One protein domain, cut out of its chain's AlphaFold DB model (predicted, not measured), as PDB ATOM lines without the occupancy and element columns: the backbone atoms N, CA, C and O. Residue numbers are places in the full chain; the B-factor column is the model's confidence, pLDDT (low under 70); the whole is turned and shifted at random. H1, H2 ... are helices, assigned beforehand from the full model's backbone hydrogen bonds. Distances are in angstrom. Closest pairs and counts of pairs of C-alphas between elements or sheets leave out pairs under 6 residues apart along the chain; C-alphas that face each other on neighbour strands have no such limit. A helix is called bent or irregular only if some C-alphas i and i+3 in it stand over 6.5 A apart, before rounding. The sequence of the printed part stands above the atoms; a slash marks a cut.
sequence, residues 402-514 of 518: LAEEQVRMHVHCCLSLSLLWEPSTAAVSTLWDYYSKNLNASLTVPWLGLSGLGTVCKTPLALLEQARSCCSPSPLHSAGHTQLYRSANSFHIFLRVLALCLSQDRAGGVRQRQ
ATOM      1  N   LEU A 402     190.129 115.529 172.913       85.06
ATOM      2  CA  LEU A 402     190.711 116.870 172.888       85.06
ATOM      3  C   LEU A 402     190.773 117.490 174.287       85.06
ATOM      4  O   LEU A 402     189.921 117.232 175.141       85.06
ATOM      5  N   ALA A 403     191.746 118.376 174.499       87.12
ATOM      6  CA  ALA A 403     191.799 119.170 175.718       87.12
ATOM      7  C   ALA A 403     190.600 120.132 175.784       87.12
ATOM      8  O   ALA A 403     190.184 120.697 174.770       87.12
ATOM      9  N   GLU A 404     190.088 120.390 176.990       86.88
ATOM     10  CA  GLU A 404     188.961 121.311 177.220       86.88
ATOM     11  C   GLU A 404     189.188 122.693 176.579       86.88
ATOM     12  O   GLU A 404     188.254 123.315 176.081       86.88
ATOM     13  N   GLU A 405     190.432 123.175 176.525       85.19
ATOM     14  CA  GLU A 405     190.779 124.438 175.866       85.19
ATOM     15  C   GLU A 405     190.433 124.455 174.366       85.19
ATOM     16  O   GLU A 405     189.911 125.459 173.869       85.19
ATOM     17  N   GLN A 406     190.676 123.338 173.672       88.06
ATOM     18  CA  GLN A 406     190.378 123.160 172.249       88.06
ATOM     19  C   GLN A 406     188.872 123.008 172.034       88.06
ATOM     20  O   GLN A 406     188.285 123.732 171.232       88.06
ATOM     21  N   VAL A 407     188.212 122.151 172.825       90.44
ATOM     22  CA  VAL A 407     186.749 121.971 172.767       90.44
ATOM     23  C   VAL A 407     186.036 123.304 173.010       90.44
ATOM     24  O   VAL A 407     185.126 123.674 172.270       90.44
ATOM     25  N   ARG A 408     186.494 124.085 173.993       89.44
ATOM     26  CA  ARG A 408     185.971 125.424 174.289       89.44
ATOM     27  C   ARG A 408     186.090 126.372 173.097       89.44
ATOM     28  O   ARG A 408     185.150 127.116 172.828       89.44
ATOM     29  N   MET A 409     187.222 126.354 172.393       90.25
ATOM     30  CA  MET A 409     187.436 127.159 171.186       90.25
ATOM     31  C   MET A 409     186.462 126.745 170.078       90.25
ATOM     32  O   MET A 409     185.738 127.594 169.559       90.25
ATOM     33  N   HIS A 410     186.344 125.445 169.797       93.25
ATOM     34  CA  HIS A 410     185.454 124.920 168.756       93.25
ATOM     35  C   HIS A 410     183.977 125.237 169.042       93.25
ATOM     36  O   HIS A 410     183.233 125.661 168.159       93.25
ATOM     37  N   VAL A 411     183.540 125.092 170.297       93.62
ATOM     38  CA  VAL A 411     182.157 125.386 170.703       93.62
ATOM     39  C   VAL A 411     181.870 126.890 170.666       93.62
ATOM     40  O   VAL A 411     180.759 127.290 170.320       93.62
ATOM     41  N   HIS A 412     182.858 127.743 170.952       92.31
ATOM     42  CA  HIS A 412     182.711 129.195 170.791       92.31
ATOM     43  C   HIS A 412     182.635 129.613 169.316       92.31
ATOM     44  O   HIS A 412     181.794 130.440 168.950       92.31
ATOM     45  N   CYS A 413     183.415 128.976 168.442       93.50
ATOM     46  CA  CYS A 413     183.255 129.093 166.993       93.50
ATOM     47  C   CYS A 413     181.836 128.681 166.560       93.50
ATOM     48  O   CYS A 413     181.160 129.440 165.870       93.50
ATOM     49  N   CYS A 414     181.319 127.550 167.052       94.81
ATOM     50  CA  CYS A 414     179.944 127.102 166.792       94.81
ATOM     51  C   CYS A 414     178.875 128.104 167.282       94.81
ATOM     52  O   CYS A 414     177.889 128.360 166.583       94.81
ATOM     53  N   LEU A 415     179.077 128.736 168.445       93.38
ATOM     54  CA  LEU A 415     178.223 129.828 168.930       93.38
ATOM     55  C   LEU A 415     178.258 131.031 167.983       93.38
ATOM     56  O   LEU A 415     177.208 131.564 167.625       93.38
ATOM     57  N   SER A 416     179.452 131.435 167.555       92.44
ATOM     58  CA  SER A 416     179.639 132.541 166.612       92.44
ATOM     59  C   SER A 416     178.932 132.256 165.284       92.44
ATOM     60  O   SER A 416     178.172 133.093 164.809       92.44
ATOM     61  N   LEU A 417     179.085 131.048 164.735       93.12
ATOM     62  CA  LEU A 417     178.384 130.600 163.528       93.12
ATOM     63  C   LEU A 417     176.860 130.570 163.714       93.12
ATOM     64  O   LEU A 417     176.132 131.008 162.831       93.12
ATOM     65  N   SER A 418     176.362 130.161 164.883       92.00
ATOM     66  CA  SER A 418     174.923 130.191 165.200       92.00
ATOM     67  C   SER A 418     174.343 131.611 165.195       92.00
ATOM     68  O   SER A 418     173.204 131.811 164.775       92.00
ATOM     69  N   LEU A 419     175.130 132.604 165.618       89.56
ATOM     70  CA  LEU A 419     174.773 134.027 165.545       89.56
ATOM     71  C   LEU A 419     174.885 134.603 164.119       89.56
ATOM     72  O   LEU A 419     174.314 135.658 163.841       89.56
ATOM     73  N   LEU A 420     175.639 133.953 163.227       88.81
ATOM     74  CA  LEU A 420     175.837 134.368 161.832       88.81
ATOM     75  C   LEU A 420     174.787 133.759 160.888       88.81
ATOM     76  O   LEU A 420     174.213 134.471 160.066       88.81
ATOM     77  N   TRP A 421     174.537 132.455 161.000       88.81
ATOM     78  CA  TRP A 421     173.808 131.650 160.014       88.81
ATOM     79  C   TRP A 421     172.422 131.189 160.455       88.81
ATOM     80  O   TRP A 421     171.696 130.648 159.630       88.81
ATOM     81  N   GLU A 422     172.021 131.495 161.689       87.19
ATOM     82  CA  GLU A 422     170.982 130.803 162.470       87.19
ATOM     83  C   GLU A 422     171.462 129.454 163.039       87.19
ATOM     84  O   GLU A 422     172.211 128.736 162.376       87.19
ATOM     85  N   PRO A 423     171.053 129.083 164.268       86.38
ATOM     86  CA  PRO A 423     171.412 127.821 164.906       86.38
ATOM     87  C   PRO A 423     170.903 126.588 164.150       86.38
ATOM     88  O   PRO A 423     169.736 126.500 163.767       86.38
ATOM     89  N   SER A 424     171.764 125.575 164.048       90.56
ATOM     90  CA  SER A 424     171.419 124.259 163.507       90.56
ATOM     91  C   SER A 424     171.010 123.277 164.607       90.56
ATOM     92  O   SER A 424     171.747 123.057 165.573       90.56
ATOM     93  N   THR A 425     169.858 122.619 164.439       89.44
ATOM     94  CA  THR A 425     169.401 121.556 165.350       89.44
ATOM     95  C   THR A 425     170.355 120.364 165.352       89.44
ATOM     96  O   THR A 425     170.643 119.824 166.414       89.44
ATOM     97  N   ALA A 426     170.914 119.991 164.197       90.50
ATOM     98  CA  ALA A 426     171.868 118.888 164.083       90.50
ATOM     99  C   ALA A 426     173.177 119.167 164.844       90.50
ATOM    100  O   ALA A 426     173.700 118.284 165.533       90.50
ATOM    101  N   ALA A 427     173.678 120.404 164.767       92.12
ATOM    102  CA  ALA A 427     174.857 120.833 165.515       92.12
ATOM    103  C   ALA A 427     174.605 120.779 167.032       92.12
ATOM    104  O   ALA A 427     175.407 120.217 167.781       92.12
ATOM    105  N   VAL A 428     173.452 121.290 167.476       91.69
ATOM    106  CA  VAL A 428     173.038 121.260 168.888       91.69
ATOM    107  C   VAL A 428     172.877 119.832 169.399       91.69
ATOM    108  O   VAL A 428     173.392 119.523 170.469       91.69
ATOM    109  N   SER A 429     172.223 118.952 168.639       91.00
ATOM    110  CA  SER A 429     172.052 117.544 169.013       91.00
ATOM    111  C   SER A 429     173.391 116.817 169.152       91.00
ATOM    112  O   SER A 429     173.565 116.041 170.085       91.00
ATOM    113  N   THR A 430     174.365 117.111 168.283       92.19
ATOM    114  CA  THR A 430     175.718 116.533 168.375       92.19
ATOM    115  C   THR A 430     176.420 116.957 169.669       92.19
ATOM    116  O   THR A 430     176.962 116.116 170.385       92.19
ATOM    117  N   LEU A 431     176.368 118.250 170.010       92.50
ATOM    118  CA  LEU A 431     176.944 118.763 171.256       92.50
ATOM    119  C   LEU A 431     176.210 118.234 172.494       92.50
ATOM    120  O   LEU A 431     176.846 117.901 173.491       92.50
ATOM    121  N   TRP A 432     174.884 118.116 172.438       91.12
ATOM    122  CA  TRP A 432     174.086 117.540 173.519       91.12
ATOM    123  C   TRP A 432     174.461 116.081 173.793       91.12
ATOM    124  O   TRP A 432     174.708 115.715 174.944       91.12
ATOM    125  N   ASP A 433     174.571 115.254 172.750       90.62
ATOM    126  CA  ASP A 433     174.988 113.853 172.872       90.62
ATOM    127  C   ASP A 433     176.411 113.730 173.454       90.62
ATOM    128  O   ASP A 433     176.697 112.782 174.188       90.62
ATOM    129  N   TYR A 434     177.297 114.690 173.169       90.56
ATOM    130  CA  TYR A 434     178.631 114.766 173.766       90.56
ATOM    131  C   TYR A 434     178.588 115.154 175.249       90.56
ATOM    132  O   TYR A 434     179.105 114.417 176.091       90.56
ATOM    133  N   TYR A 435     177.959 116.279 175.602       90.00
ATOM    134  CA  TYR A 435     177.970 116.766 176.984       90.00
ATOM    135  C   TYR A 435     177.147 115.899 177.925       90.00
ATOM    136  O   TYR A 435     177.582 115.691 179.050       90.00
ATOM    137  N   SER A 436     176.016 115.340 177.484       88.00
ATOM    138  CA  SER A 436     175.186 114.446 178.309       88.00
ATOM    139  C   SER A 436     175.957 113.221 178.813       88.00
ATOM    140  O   SER A 436     175.759 112.795 179.949       88.00
ATOM    141  N   LYS A 437     176.891 112.699 178.009       87.12
ATOM    142  CA  LYS A 437     177.786 111.592 178.386       87.12
ATOM    143  C   LYS A 437     178.960 112.035 179.263       87.12
ATOM    144  O   LYS A 437     179.530 111.210 179.968       87.12
ATOM    145  N   ASN A 438     179.310 113.320 179.230       82.69
ATOM    146  CA  ASN A 438     180.490 113.892 179.880       82.69
ATOM    147  C   ASN A 438     180.144 114.894 181.000       82.69
ATOM    148  O   ASN A 438     181.003 115.674 181.401       82.69
ATOM    149  N   LEU A 439     178.919 114.878 181.545       77.88
ATOM    150  CA  LEU A 439     178.489 115.823 182.594       77.88
ATOM    151  C   LEU A 439     179.372 115.775 183.854       77.88
ATOM    152  O   LEU A 439     179.513 116.782 184.540       77.88
ATOM    153  N   ASN A 440     179.976 114.617 184.136       74.31
ATOM    154  CA  ASN A 440     180.868 114.410 185.279       74.31
ATOM    155  C   ASN A 440     182.355 114.659 184.950       74.31
ATOM    156  O   ASN A 440     183.207 114.454 185.814       74.31
ATOM    157  N   ALA A 441     182.693 115.049 183.716       77.62
ATOM    158  CA  ALA A 441     184.075 115.298 183.313       77.62
ATOM    159  C   ALA A 441     184.609 116.617 183.901       77.62
ATOM    160  O   ALA A 441     183.870 117.584 184.102       77.62
ATOM    161  N   SER A 442     185.919 116.688 184.154       71.88
ATOM    162  CA  SER A 442     186.562 117.921 184.609       71.88
ATOM    163  C   SER A 442     186.688 118.924 183.458       71.88
ATOM    164  O   SER A 442     187.577 118.807 182.619       71.88
ATOM    165  N   LEU A 443     185.838 119.952 183.446       79.81
ATOM    166  CA  LEU A 443     185.873 121.058 182.473       79.81
ATOM    167  C   LEU A 443     186.842 122.179 182.895       79.81
ATOM    168  O   LEU A 443     186.586 123.372 182.712       79.81
ATOM    169  N   THR A 444     187.936 121.804 183.555       72.81
ATOM    170  CA  THR A 444     188.908 122.740 184.121       72.81
ATOM    171  C   THR A 444     189.919 123.165 183.068       72.81
ATOM    172  O   THR A 444     190.529 122.318 182.418       72.81
ATOM    173  N   VAL A 445     190.169 124.471 182.964       70.81
ATOM    174  CA  VAL A 445     191.226 125.019 182.105       70.81
ATOM    175  C   VAL A 445     192.306 125.647 182.995       70.81
ATOM    176  O   VAL A 445     191.966 126.561 183.749       70.81
ATOM    177  N   PRO A 446     193.582 125.212 182.934       68.69
ATOM    178  CA  PRO A 446     194.607 125.564 183.931       68.69
ATOM    179  C   PRO A 446     194.758 127.068 184.220       68.69
ATOM    180  O   PRO A 446     194.845 127.477 185.373       68.69
ATOM    181  N   TRP A 447     194.723 127.908 183.186       71.00
ATOM    182  CA  TRP A 447     194.822 129.372 183.295       71.00
ATOM    183  C   TRP A 447     193.522 130.112 183.647       71.00
ATOM    184  O   TRP A 447     193.562 131.301 183.943       71.00
ATOM    185  N   LEU A 448     192.365 129.443 183.612       67.56
ATOM    186  CA  LEU A 448     191.068 130.065 183.903       67.56
ATOM    187  C   LEU A 448     190.814 130.140 185.418       67.56
ATOM    188  O   LEU A 448     189.878 130.808 185.857       67.56
ATOM    189  N   GLY A 449     191.651 129.473 186.223       64.94
ATOM    190  CA  GLY A 449     191.569 129.461 187.682       64.94
ATOM    191  C   GLY A 449     190.224 128.944 188.208       64.94
ATOM    192  O   GLY A 449     189.512 128.186 187.545       64.94
ATOM    193  N   LEU A 450     189.854 129.392 189.413       57.91
ATOM    194  CA  LEU A 450     188.592 129.036 190.084       57.91
ATOM    195  C   LEU A 450     187.338 129.524 189.333       57.91
ATOM    196  O   LEU A 450     186.251 129.017 189.580       57.91
ATOM    197  N   SER A 451     187.482 130.458 188.390       55.81
ATOM    198  CA  SER A 451     186.408 130.936 187.506       55.81
ATOM    199  C   SER A 451     185.906 129.869 186.520       55.81
ATOM    200  O   SER A 451     184.764 129.945 186.078       55.81
ATOM    201  N   GLY A 452     186.736 128.874 186.177       52.22
ATOM    202  CA  GLY A 452     186.368 127.760 185.284       52.22
ATOM    203  C   GLY A 452     185.683 126.582 185.978       52.22
ATOM    204  O   GLY A 452     185.007 125.776 185.333       52.22
ATOM    205  N   LEU A 453     185.838 126.495 187.300       55.41
ATOM    206  CA  LEU A 453     185.094 125.583 188.155       55.41
ATOM    207  C   LEU A 453     183.710 126.191 188.312       55.41
ATOM    208  O   LEU A 453     183.507 127.042 189.175       55.41
ATOM    209  N   GLY A 454     182.798 125.804 187.414       54.16
ATOM    210  CA  GLY A 454     181.399 126.211 187.453       54.16
ATOM    211  C   GLY A 454     180.927 126.186 188.897       54.16
ATOM    212  O   GLY A 454     180.842 125.129 189.521       54.16
ATOM    213  N   THR A 455     180.733 127.374 189.461       52.12
ATOM    214  CA  THR A 455     180.261 127.503 190.824       52.12
ATOM    215  C   THR A 455     178.881 126.882 190.785       52.12
ATOM    216  O   THR A 455     178.012 127.369 190.068       52.12
ATOM    217  N   VAL A 456     178.679 125.773 191.499       55.31
ATOM    218  CA  VAL A 456     177.329 125.321 191.831       55.31
ATOM    219  C   VAL A 456     176.671 126.539 192.465       55.31
ATOM    220  O   VAL A 456     177.074 126.957 193.553       55.31
ATOM    221  N   CYS A 457     175.788 127.201 191.717       59.03
ATOM    222  CA  CYS A 457     175.188 128.453 192.136       59.03
ATOM    223  C   CYS A 457     174.521 128.205 193.485       59.03
ATOM    224  O   CYS A 457     173.571 127.433 193.593       59.03
ATOM    225  N   LYS A 458     175.074 128.814 194.536       64.94
ATOM    226  CA  LYS A 458     174.687 128.521 195.922       64.94
ATOM    227  C   LYS A 458     173.290 129.044 196.260       64.94
ATOM    228  O   LYS A 458     172.772 128.737 197.328       64.94
ATOM    229  N   THR A 459     172.687 129.836 195.369       79.25
ATOM    230  CA  THR A 459     171.352 130.408 195.539       79.25
ATOM    231  C   THR A 459     170.485 130.193 194.289       79.25
ATOM    232  O   THR A 459     170.989 130.263 193.163       79.25
ATOM    233  N   PRO A 460     169.162 129.989 194.455       80.06
ATOM    234  CA  PRO A 460     168.217 129.905 193.338       80.06
ATOM    235  C   PRO A 460     168.203 131.150 192.440       80.06
ATOM    236  O   PRO A 460     168.005 131.039 191.232       80.06
ATOM    237  N   LEU A 461     168.445 132.336 193.012       83.19
ATOM    238  CA  LEU A 461     168.511 133.586 192.255       83.19
ATOM    239  C   LEU A 461     169.713 133.607 191.303       83.19
ATOM    240  O   LEU A 461     169.544 133.928 190.131       83.19
ATOM    241  N   ALA A 462     170.892 133.182 191.767       77.62
ATOM    242  CA  ALA A 462     172.087 133.100 190.928       77.62
ATOM    243  C   ALA A 462     171.914 132.088 189.779       77.62
ATOM    244  O   ALA A 462     172.340 132.353 188.657       77.62
ATOM    245  N   LEU A 463     171.220 130.965 190.021       79.38
ATOM    246  CA  LEU A 463     170.845 130.020 188.957       79.38
ATOM    247  C   LEU A 463     169.937 130.673 187.907       79.38
ATOM    248  O   LEU A 463     170.143 130.488 186.706       79.38
ATOM    249  N   LEU A 464     168.939 131.444 188.345       81.75
ATOM    250  CA  LEU A 464     168.032 132.146 187.439       81.75
ATOM    251  C   LEU A 464     168.764 133.221 186.622       81.75
ATOM    252  O   LEU A 464     168.527 133.348 185.422       81.75
ATOM    253  N   GLU A 465     169.660 133.981 187.248       82.06
ATOM    254  CA  GLU A 465     170.496 134.984 186.580       82.06
ATOM    255  C   GLU A 465     171.432 134.346 185.552       82.06
ATOM    256  O   GLU A 465     171.525 134.820 184.417       82.06
ATOM    257  N   GLN A 466     172.054 133.219 185.899       79.38
ATOM    258  CA  GLN A 466     172.877 132.445 184.978       79.38
ATOM    259  C   GLN A 466     172.057 131.951 183.779       79.38
ATOM    260  O   GLN A 466     172.479 132.140 182.636       79.38
ATOM    261  N   ALA A 467     170.864 131.394 184.009       80.94
ATOM    262  CA  ALA A 467     169.965 130.958 182.941       80.94
ATOM    263  C   ALA A 467     169.554 132.125 182.028       80.94
ATOM    264  O   ALA A 467     169.643 132.010 180.804       80.94
ATOM    265  N   ARG A 468     169.191 133.280 182.604       82.88
ATOM    266  CA  ARG A 468     168.892 134.506 181.842       82.88
ATOM    267  C   ARG A 468     170.081 134.949 180.995       82.88
ATOM    268  O   ARG A 468     169.899 135.259 179.821       82.88
ATOM    269  N   SER A 469     171.294 134.915 181.549       82.19
ATOM    270  CA  SER A 469     172.514 135.278 180.818       82.19
ATOM    271  C   SER A 469     172.792 134.354 179.623       82.19
ATOM    272  O   SER A 469     173.333 134.800 178.611       82.19
ATOM    273  N   CYS A 470     172.395 133.078 179.697       82.50
ATOM    274  CA  CYS A 470     172.516 132.142 178.581       82.50
ATOM    275  C   CYS A 470     171.518 132.441 177.453       82.50
ATOM    276  O   CYS A 470     171.841 132.242 176.284       82.50
ATOM    277  N   CYS A 471     170.327 132.940 177.790       82.00
ATOM    278  CA  CYS A 471     169.267 133.278 176.835       82.00
ATOM    279  C   CYS A 471     169.479 134.613 176.103       82.00
ATOM    280  O   CYS A 471     168.704 134.945 175.209       82.00
ATOM    281  N   SER A 472     170.491 135.395 176.476       79.44
ATOM    282  CA  SER A 472     170.807 136.685 175.850       79.44
ATOM    283  C   SER A 472     172.295 136.752 175.507       79.44
ATOM    284  O   SER A 472     173.047 137.481 176.156       79.44
ATOM    285  N   PRO A 473     172.756 135.952 174.526       79.88
ATOM    286  CA  PRO A 473     174.156 135.963 174.132       79.88
ATOM    287  C   PRO A 473     174.539 137.340 173.597       79.88
ATOM    288  O   PRO A 473     173.773 137.990 172.884       79.88
ATOM    289  N   SER A 474     175.739 137.786 173.962       82.62
ATOM    290  CA  SER A 474     176.249 139.074 173.514       82.62
ATOM    291  C   SER A 474     176.394 139.094 171.986       82.62
ATOM    292  O   SER A 474     176.762 138.072 171.401       82.62
ATOM    293  N   PRO A 475     176.138 140.239 171.327       82.06
ATOM    294  CA  PRO A 475     176.330 140.361 169.890       82.06
ATOM    295  C   PRO A 475     177.757 140.007 169.469       82.06
ATOM    296  O   PRO A 475     178.720 140.235 170.212       82.06
ATOM    297  N   LEU A 476     177.890 139.505 168.245       77.44
ATOM    298  CA  LEU A 476     179.183 139.258 167.616       77.44
ATOM    299  C   LEU A 476     180.047 140.539 167.647       77.44
ATOM    300  O   LEU A 476     179.515 141.636 167.496       77.44
ATOM    301  N   HIS A 477     181.360 140.404 167.854       74.25
ATOM    302  CA  HIS A 477     182.331 141.506 168.027       74.25
ATOM    303  C   HIS A 477     182.160 142.391 169.275       74.25
ATOM    304  O   HIS A 477     182.965 143.294 169.493       74.25
ATOM    305  N   SER A 478     181.170 142.137 170.136       81.62
ATOM    306  CA  SER A 478     181.092 142.833 171.422       81.62
ATOM    307  C   SER A 478     182.186 142.357 172.384       81.62
ATOM    308  O   SER A 478     182.573 141.184 172.384       81.62
ATOM    309  N   ALA A 479     182.617 143.244 173.286       81.88
ATOM    310  CA  ALA A 479     183.532 142.882 174.369       81.88
ATOM    311  C   ALA A 479     182.994 141.707 175.209       81.88
ATOM    312  O   ALA A 479     183.768 140.859 175.644       81.88
ATOM    313  N   GLY A 480     181.667 141.607 175.374       82.44
ATOM    314  CA  GLY A 480     181.010 140.494 176.065       82.44
ATOM    315  C   GLY A 480     181.198 139.141 175.370       82.44
ATOM    316  O   GLY A 480     181.455 138.142 176.039       82.44
ATOM    317  N   HIS A 481     181.155 139.102 174.032       84.81
ATOM    318  CA  HIS A 481     181.359 137.870 173.255       84.81
ATOM    319  C   HIS A 481     182.792 137.343 173.381       84.81
ATOM    320  O   HIS A 481     183.009 136.145 173.578       84.81
ATOM    321  N   THR A 482     183.778 138.240 173.341       82.69
ATOM    322  CA  THR A 482     185.189 137.890 173.564       82.69
ATOM    323  C   THR A 482     185.449 137.514 175.025       82.69
ATOM    324  O   THR A 482     186.149 136.540 175.302       82.69
ATOM    325  N   GLN A 483     184.851 138.240 175.974       83.62
ATOM    326  CA  GLN A 483     185.000 137.969 177.405       83.62
ATOM    327  C   GLN A 483     184.402 136.618 177.803       83.62
ATOM    328  O   GLN A 483     184.934 135.958 178.698       83.62
ATOM    329  N   LEU A 484     183.349 136.159 177.120       84.44
ATOM    330  CA  LEU A 484     182.775 134.831 177.330       84.44
ATOM    331  C   LEU A 484     183.829 133.727 177.164       84.44
ATOM    332  O   LEU A 484     183.940 132.854 178.020       84.44
ATOM    333  N   TYR A 485     184.654 133.795 176.116       82.88
ATOM    334  CA  TYR A 485     185.728 132.821 175.896       82.88
ATOM    335  C   TYR A 485     186.768 132.824 177.033       82.88
ATOM    336  O   TYR A 485     187.322 131.786 177.395       82.88
ATOM    337  N   ARG A 486     186.996 133.997 177.636       79.94
ATOM    338  CA  ARG A 486     187.950 134.210 178.735       79.94
ATOM    339  C   ARG A 486     187.389 133.909 180.125       79.94
ATOM    340  O   ARG A 486     188.139 134.012 181.086       79.94
ATOM    341  N   SER A 487     186.106 133.575 180.251       80.19
ATOM    342  CA  SER A 487     185.439 133.418 181.556       80.19
ATOM    343  C   SER A 487     184.599 132.150 181.696       80.19
ATOM    344  O   SER A 487     184.322 131.742 182.819       80.19
ATOM    345  N   ALA A 488     184.219 131.501 180.595       83.31
ATOM    346  CA  ALA A 488     183.379 130.309 180.602       83.31
ATOM    347  C   ALA A 488     184.135 129.057 180.139       83.31
ATOM    348  O   ALA A 488     185.078 129.129 179.348       83.31
ATOM    349  N   ASN A 489     183.685 127.896 180.615       87.44
ATOM    350  CA  ASN A 489     184.074 126.597 180.066       87.44
ATOM    351  C   ASN A 489     183.196 126.219 178.858       87.44
ATOM    352  O   ASN A 489     182.204 126.891 178.550       87.44
ATOM    353  N   SER A 490     183.568 125.149 178.163       89.69
ATOM    354  CA  SER A 490     182.937 124.692 176.925       89.69
ATOM    355  C   SER A 490     181.439 124.386 177.100       89.69
ATOM    356  O   SER A 490     180.622 124.806 176.274       89.69
ATOM    357  N   PHE A 491     181.043 123.790 178.231       89.19
ATOM    358  CA  PHE A 491     179.643 123.503 178.564       89.19
ATOM    359  C   PHE A 491     178.794 124.773 178.716       89.19
ATOM    360  O   PHE A 491     177.696 124.865 178.170       89.19
ATOM    361  N   HIS A 492     179.305 125.798 179.400       87.75
ATOM    362  CA  HIS A 492     178.589 127.071 179.552       87.75
ATOM    363  C   HIS A 492     178.401 127.808 178.221       87.75
ATOM    364  O   HIS A 492     177.421 128.539 178.041       87.75
ATOM    365  N   ILE A 493     179.336 127.645 177.287       90.88
ATOM    366  CA  ILE A 493     179.206 128.184 175.930       90.88
ATOM    367  C   ILE A 493     178.165 127.369 175.159       90.88
ATOM    368  O   ILE A 493     177.280 127.954 174.537       90.88
ATOM    369  N   PHE A 494     178.183 126.039 175.278       92.50
ATOM    370  CA  PHE A 494     177.157 125.168 174.705       92.50
ATOM    371  C   PHE A 494     175.738 125.540 175.165       92.50
ATOM    372  O   PHE A 494     174.839 125.625 174.330       92.50
ATOM    373  N   LEU A 495     175.526 125.845 176.451       90.50
ATOM    374  CA  LEU A 495     174.211 126.270 176.949       90.50
ATOM    375  C   LEU A 495     173.667 127.514 176.225       90.50
ATOM    376  O   LEU A 495     172.457 127.629 176.043       90.50
ATOM    377  N   ARG A 496     174.540 128.419 175.767       91.56
ATOM    378  CA  ARG A 496     174.145 129.580 174.949       91.56
ATOM    379  C   ARG A 496     173.750 129.172 173.534       91.56
ATOM    380  O   ARG A 496     172.755 129.675 173.023       91.56
ATOM    381  N   VAL A 497     174.477 128.233 172.923       91.56
ATOM    382  CA  VAL A 497     174.113 127.655 171.614       91.56
ATOM    383  C   VAL A 497     172.740 126.980 171.692       91.56
ATOM    384  O   VAL A 497     171.872 127.219 170.852       91.56
ATOM    385  N   LEU A 498     172.515 126.187 172.743       90.88
ATOM    386  CA  LEU A 498     171.234 125.536 173.005       90.88
ATOM    387  C   LEU A 498     170.117 126.568 173.206       90.88
ATOM    388  O   LEU A 498     169.066 126.459 172.579       90.88
ATOM    389  N   ALA A 499     170.343 127.588 174.038       89.19
ATOM    390  CA  ALA A 499     169.360 128.638 174.289       89.19
ATOM    391  C   ALA A 499     168.988 129.407 173.011       89.19
ATOM    392  O   ALA A 499     167.803 129.646 172.775       89.19
ATOM    393  N   LEU A 500     169.967 129.728 172.157       88.19
ATOM    394  CA  LEU A 500     169.725 130.337 170.847       88.19
ATOM    395  C   LEU A 500     168.811 129.468 169.981       88.19
ATOM    396  O   LEU A 500     167.801 129.960 169.482       88.19
ATOM    397  N   CYS A 501     169.127 128.179 169.855       87.00
ATOM    398  CA  CYS A 501     168.331 127.238 169.067       87.00
ATOM    399  C   CYS A 501     166.888 127.129 169.586       87.00
ATOM    400  O   CYS A 501     165.938 127.196 168.809       87.00
ATOM    401  N   LEU A 502     166.707 127.062 170.909       84.31
ATOM    402  CA  LEU A 502     165.382 127.005 171.534       84.31
ATOM    403  C   LEU A 502     164.580 128.308 171.373       84.31
ATOM    404  O   LEU A 502     163.351 128.261 171.319       84.31
ATOM    405  N   SER A 503     165.251 129.463 171.307       80.19
ATOM    406  CA  SER A 503     164.605 130.781 171.229       80.19
ATOM    407  C   SER A 503     163.976 131.093 169.866       80.19
ATOM    408  O   SER A 503     163.007 131.852 169.807       80.19
ATOM    409  N   GLN A 504     164.478 130.485 168.787       70.31
ATOM    410  CA  GLN A 504     163.957 130.682 167.430       70.31
ATOM    411  C   GLN A 504     162.636 129.946 167.166       70.31
ATOM    412  O   GLN A 504     161.936 130.248 166.206       70.31
ATOM    413  N   ASP A 505     162.249 129.015 168.039       59.25
ATOM    414  CA  ASP A 505     161.143 128.077 167.819       59.25
ATOM    415  C   ASP A 505     159.749 128.643 168.178       59.25
ATOM    416  O   ASP A 505     158.781 127.892 168.325       59.25
ATOM    417  N   ARG A 506     159.612 129.977 168.294       53.25
ATOM    418  CA  ARG A 506     158.338 130.659 168.625       53.25
ATOM    419  C   ARG A 506     157.221 130.445 167.586       53.25
ATOM    420  O   ARG A 506     156.088 130.821 167.863       53.25
ATOM    421  N   ALA A 507     157.511 129.828 166.435       45.47
ATOM    422  CA  ALA A 507     156.565 129.634 165.332       45.47
ATOM    423  C   ALA A 507     156.099 128.178 165.086       45.47
ATOM    424  O   ALA A 507     155.367 127.963 164.124       45.47
ATOM    425  N   GLY A 508     156.456 127.171 165.907       49.97
ATOM    426  CA  GLY A 508     155.882 125.830 165.670       49.97
ATOM    427  C   GLY A 508     156.438 124.585 166.369       49.97
ATOM    428  O   GLY A 508     155.983 123.499 166.031       49.97
ATOM    429  N   GLY A 509     157.387 124.659 167.308       52.97
ATOM    430  CA  GLY A 509     157.738 123.546 168.222       52.97
ATOM    431  C   GLY A 509     158.243 122.217 167.618       52.97
ATOM    432  O   GLY A 509     158.449 121.256 168.363       52.97
ATOM    433  N   VAL A 510     158.447 122.117 166.298       54.25
ATOM    434  CA  VAL A 510     158.911 120.889 165.622       54.25
ATOM    435  C   VAL A 510     160.398 120.633 165.889       54.25
ATOM    436  O   VAL A 510     160.795 119.482 166.072       54.25
ATOM    437  N   ARG A 511     161.226 121.686 165.972       53.06
ATOM    438  CA  ARG A 511     162.682 121.562 166.164       53.06
ATOM    439  C   ARG A 511     163.041 121.107 167.585       53.06
ATOM    440  O   ARG A 511     163.944 120.291 167.750       53.06
ATOM    441  N   GLN A 512     162.282 121.526 168.602       51.53
ATOM    442  CA  GLN A 512     162.443 121.061 169.990       51.53
ATOM    443  C   GLN A 512     162.247 119.550 170.193       51.53
ATOM    444  O   GLN A 512     162.888 118.980 171.074       51.53
ATOM    445  N   ARG A 513     161.393 118.896 169.393       56.66
ATOM    446  CA  ARG A 513     161.118 117.448 169.502       56.66
ATOM    447  C   ARG A 513     162.247 116.566 168.951       56.66
ATOM    448  O   ARG A 513     162.216 115.357 169.138       56.66
ATOM    449  N   GLN A 514     163.225 117.157 168.259       60.19
ATOM    450  CA  GLN A 514     164.357 116.440 167.655       60.19
ATOM    451  C   GLN A 514     165.582 116.350 168.581       60.19
ATOM    452  O   GLN A 514     166.519 115.608 168.284       60.19
TER     453      GLN A 514
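Overview. This is residues 402 to 514 of the 518 residues of the protein "protein MMS22-like" of Austrofundulus limnaeus (UniProt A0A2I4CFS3). Helix H6 runs through the core of a compact helical domain, with H1 side by side with it and H2 crossing it at a slant. H4 comes to H6 almost at a right angle, meeting it near Cys 470, while H5 packs on the early part of H1 and the short H3 lies far from the core; at the other extreme, residues 505 to 510 stick out in the closing tail. The printed part has 113 residues with six named helices, H1 to H6 in order, and no named strand: the class is all helix. The radius of gyration of the C-alphas is 14.0 A, and the spans are 41 by 34 by 32 A.

Arrangement. Begin at H1, residues 404 to 421, which touches H6, residues 490 to 503; the closest C-alphas, of Arg 408 and Ser 490, are 4.1 A apart. The two run the same way at a shallow tilt of 20 degrees. H6 is the hub, touching three helices. Next comes H2, residues 425 to 437: it touches H6 at a steep tilt of 40 degrees, opposite ways, with the C-alphas of Val 428 and Leu 498 closest at 6.2 A. H1 and H2 are near each other. H3, residues 446 to 451, only just touches H5, residues 479 to 487, with 3 pairs of C-alphas within 8 A, the closest being Ser 451 and Ser 487 at 6.5 A. H4, residues 460 to 470, touches H6 about perpendicular, at 74 degrees, the C-alphas of Cys 470 and Arg 496 being closest at 4.7 A. H5 only just touches H1, with 3 pairs within 8 A and residues 408 to 412 of H1 alone; the closest C-alphas, of His 412 and Tyr 485, are 7.0 A apart. Helix packing is part aligned, part crossed, with 2 of 5 touching pairs at a shallow tilt. Every O i to N i+4 pair is within hydrogen-bond range in H1 and H4; the figures are 8 of 9 in H2, 3 of 5 in H5, 9 of 10 in H6 and 0 of 2 in H3, where 0 of 3 O i to N i+3 pairs are within range.

Along the chain. Find C-alpha 404 at (188.961, 121.311, 177.220); from there H1 runs 25.2 A. H2 spans 18.4 A, H3 10.4 A, H4 15.5 A and H5 12.0 A. H3 is irregular: C-alphas 447 and 450 are 9.2 A apart. H6 runs 20.1 A to C-alpha 503 at (164.605, 130.781, 171.229).

Size, cuts and confidence. Look from Trp 447 to Gly 508, whose C-alphas are the two farthest apart at 42.9 A. The printed part has no cut and no long link; H1 to H2 and H5 to H6 are tight. Mean pLDDT of the printed part is 79.7; it is under 70 at residue 446, residues 448 to 458 and residues 505 to 514.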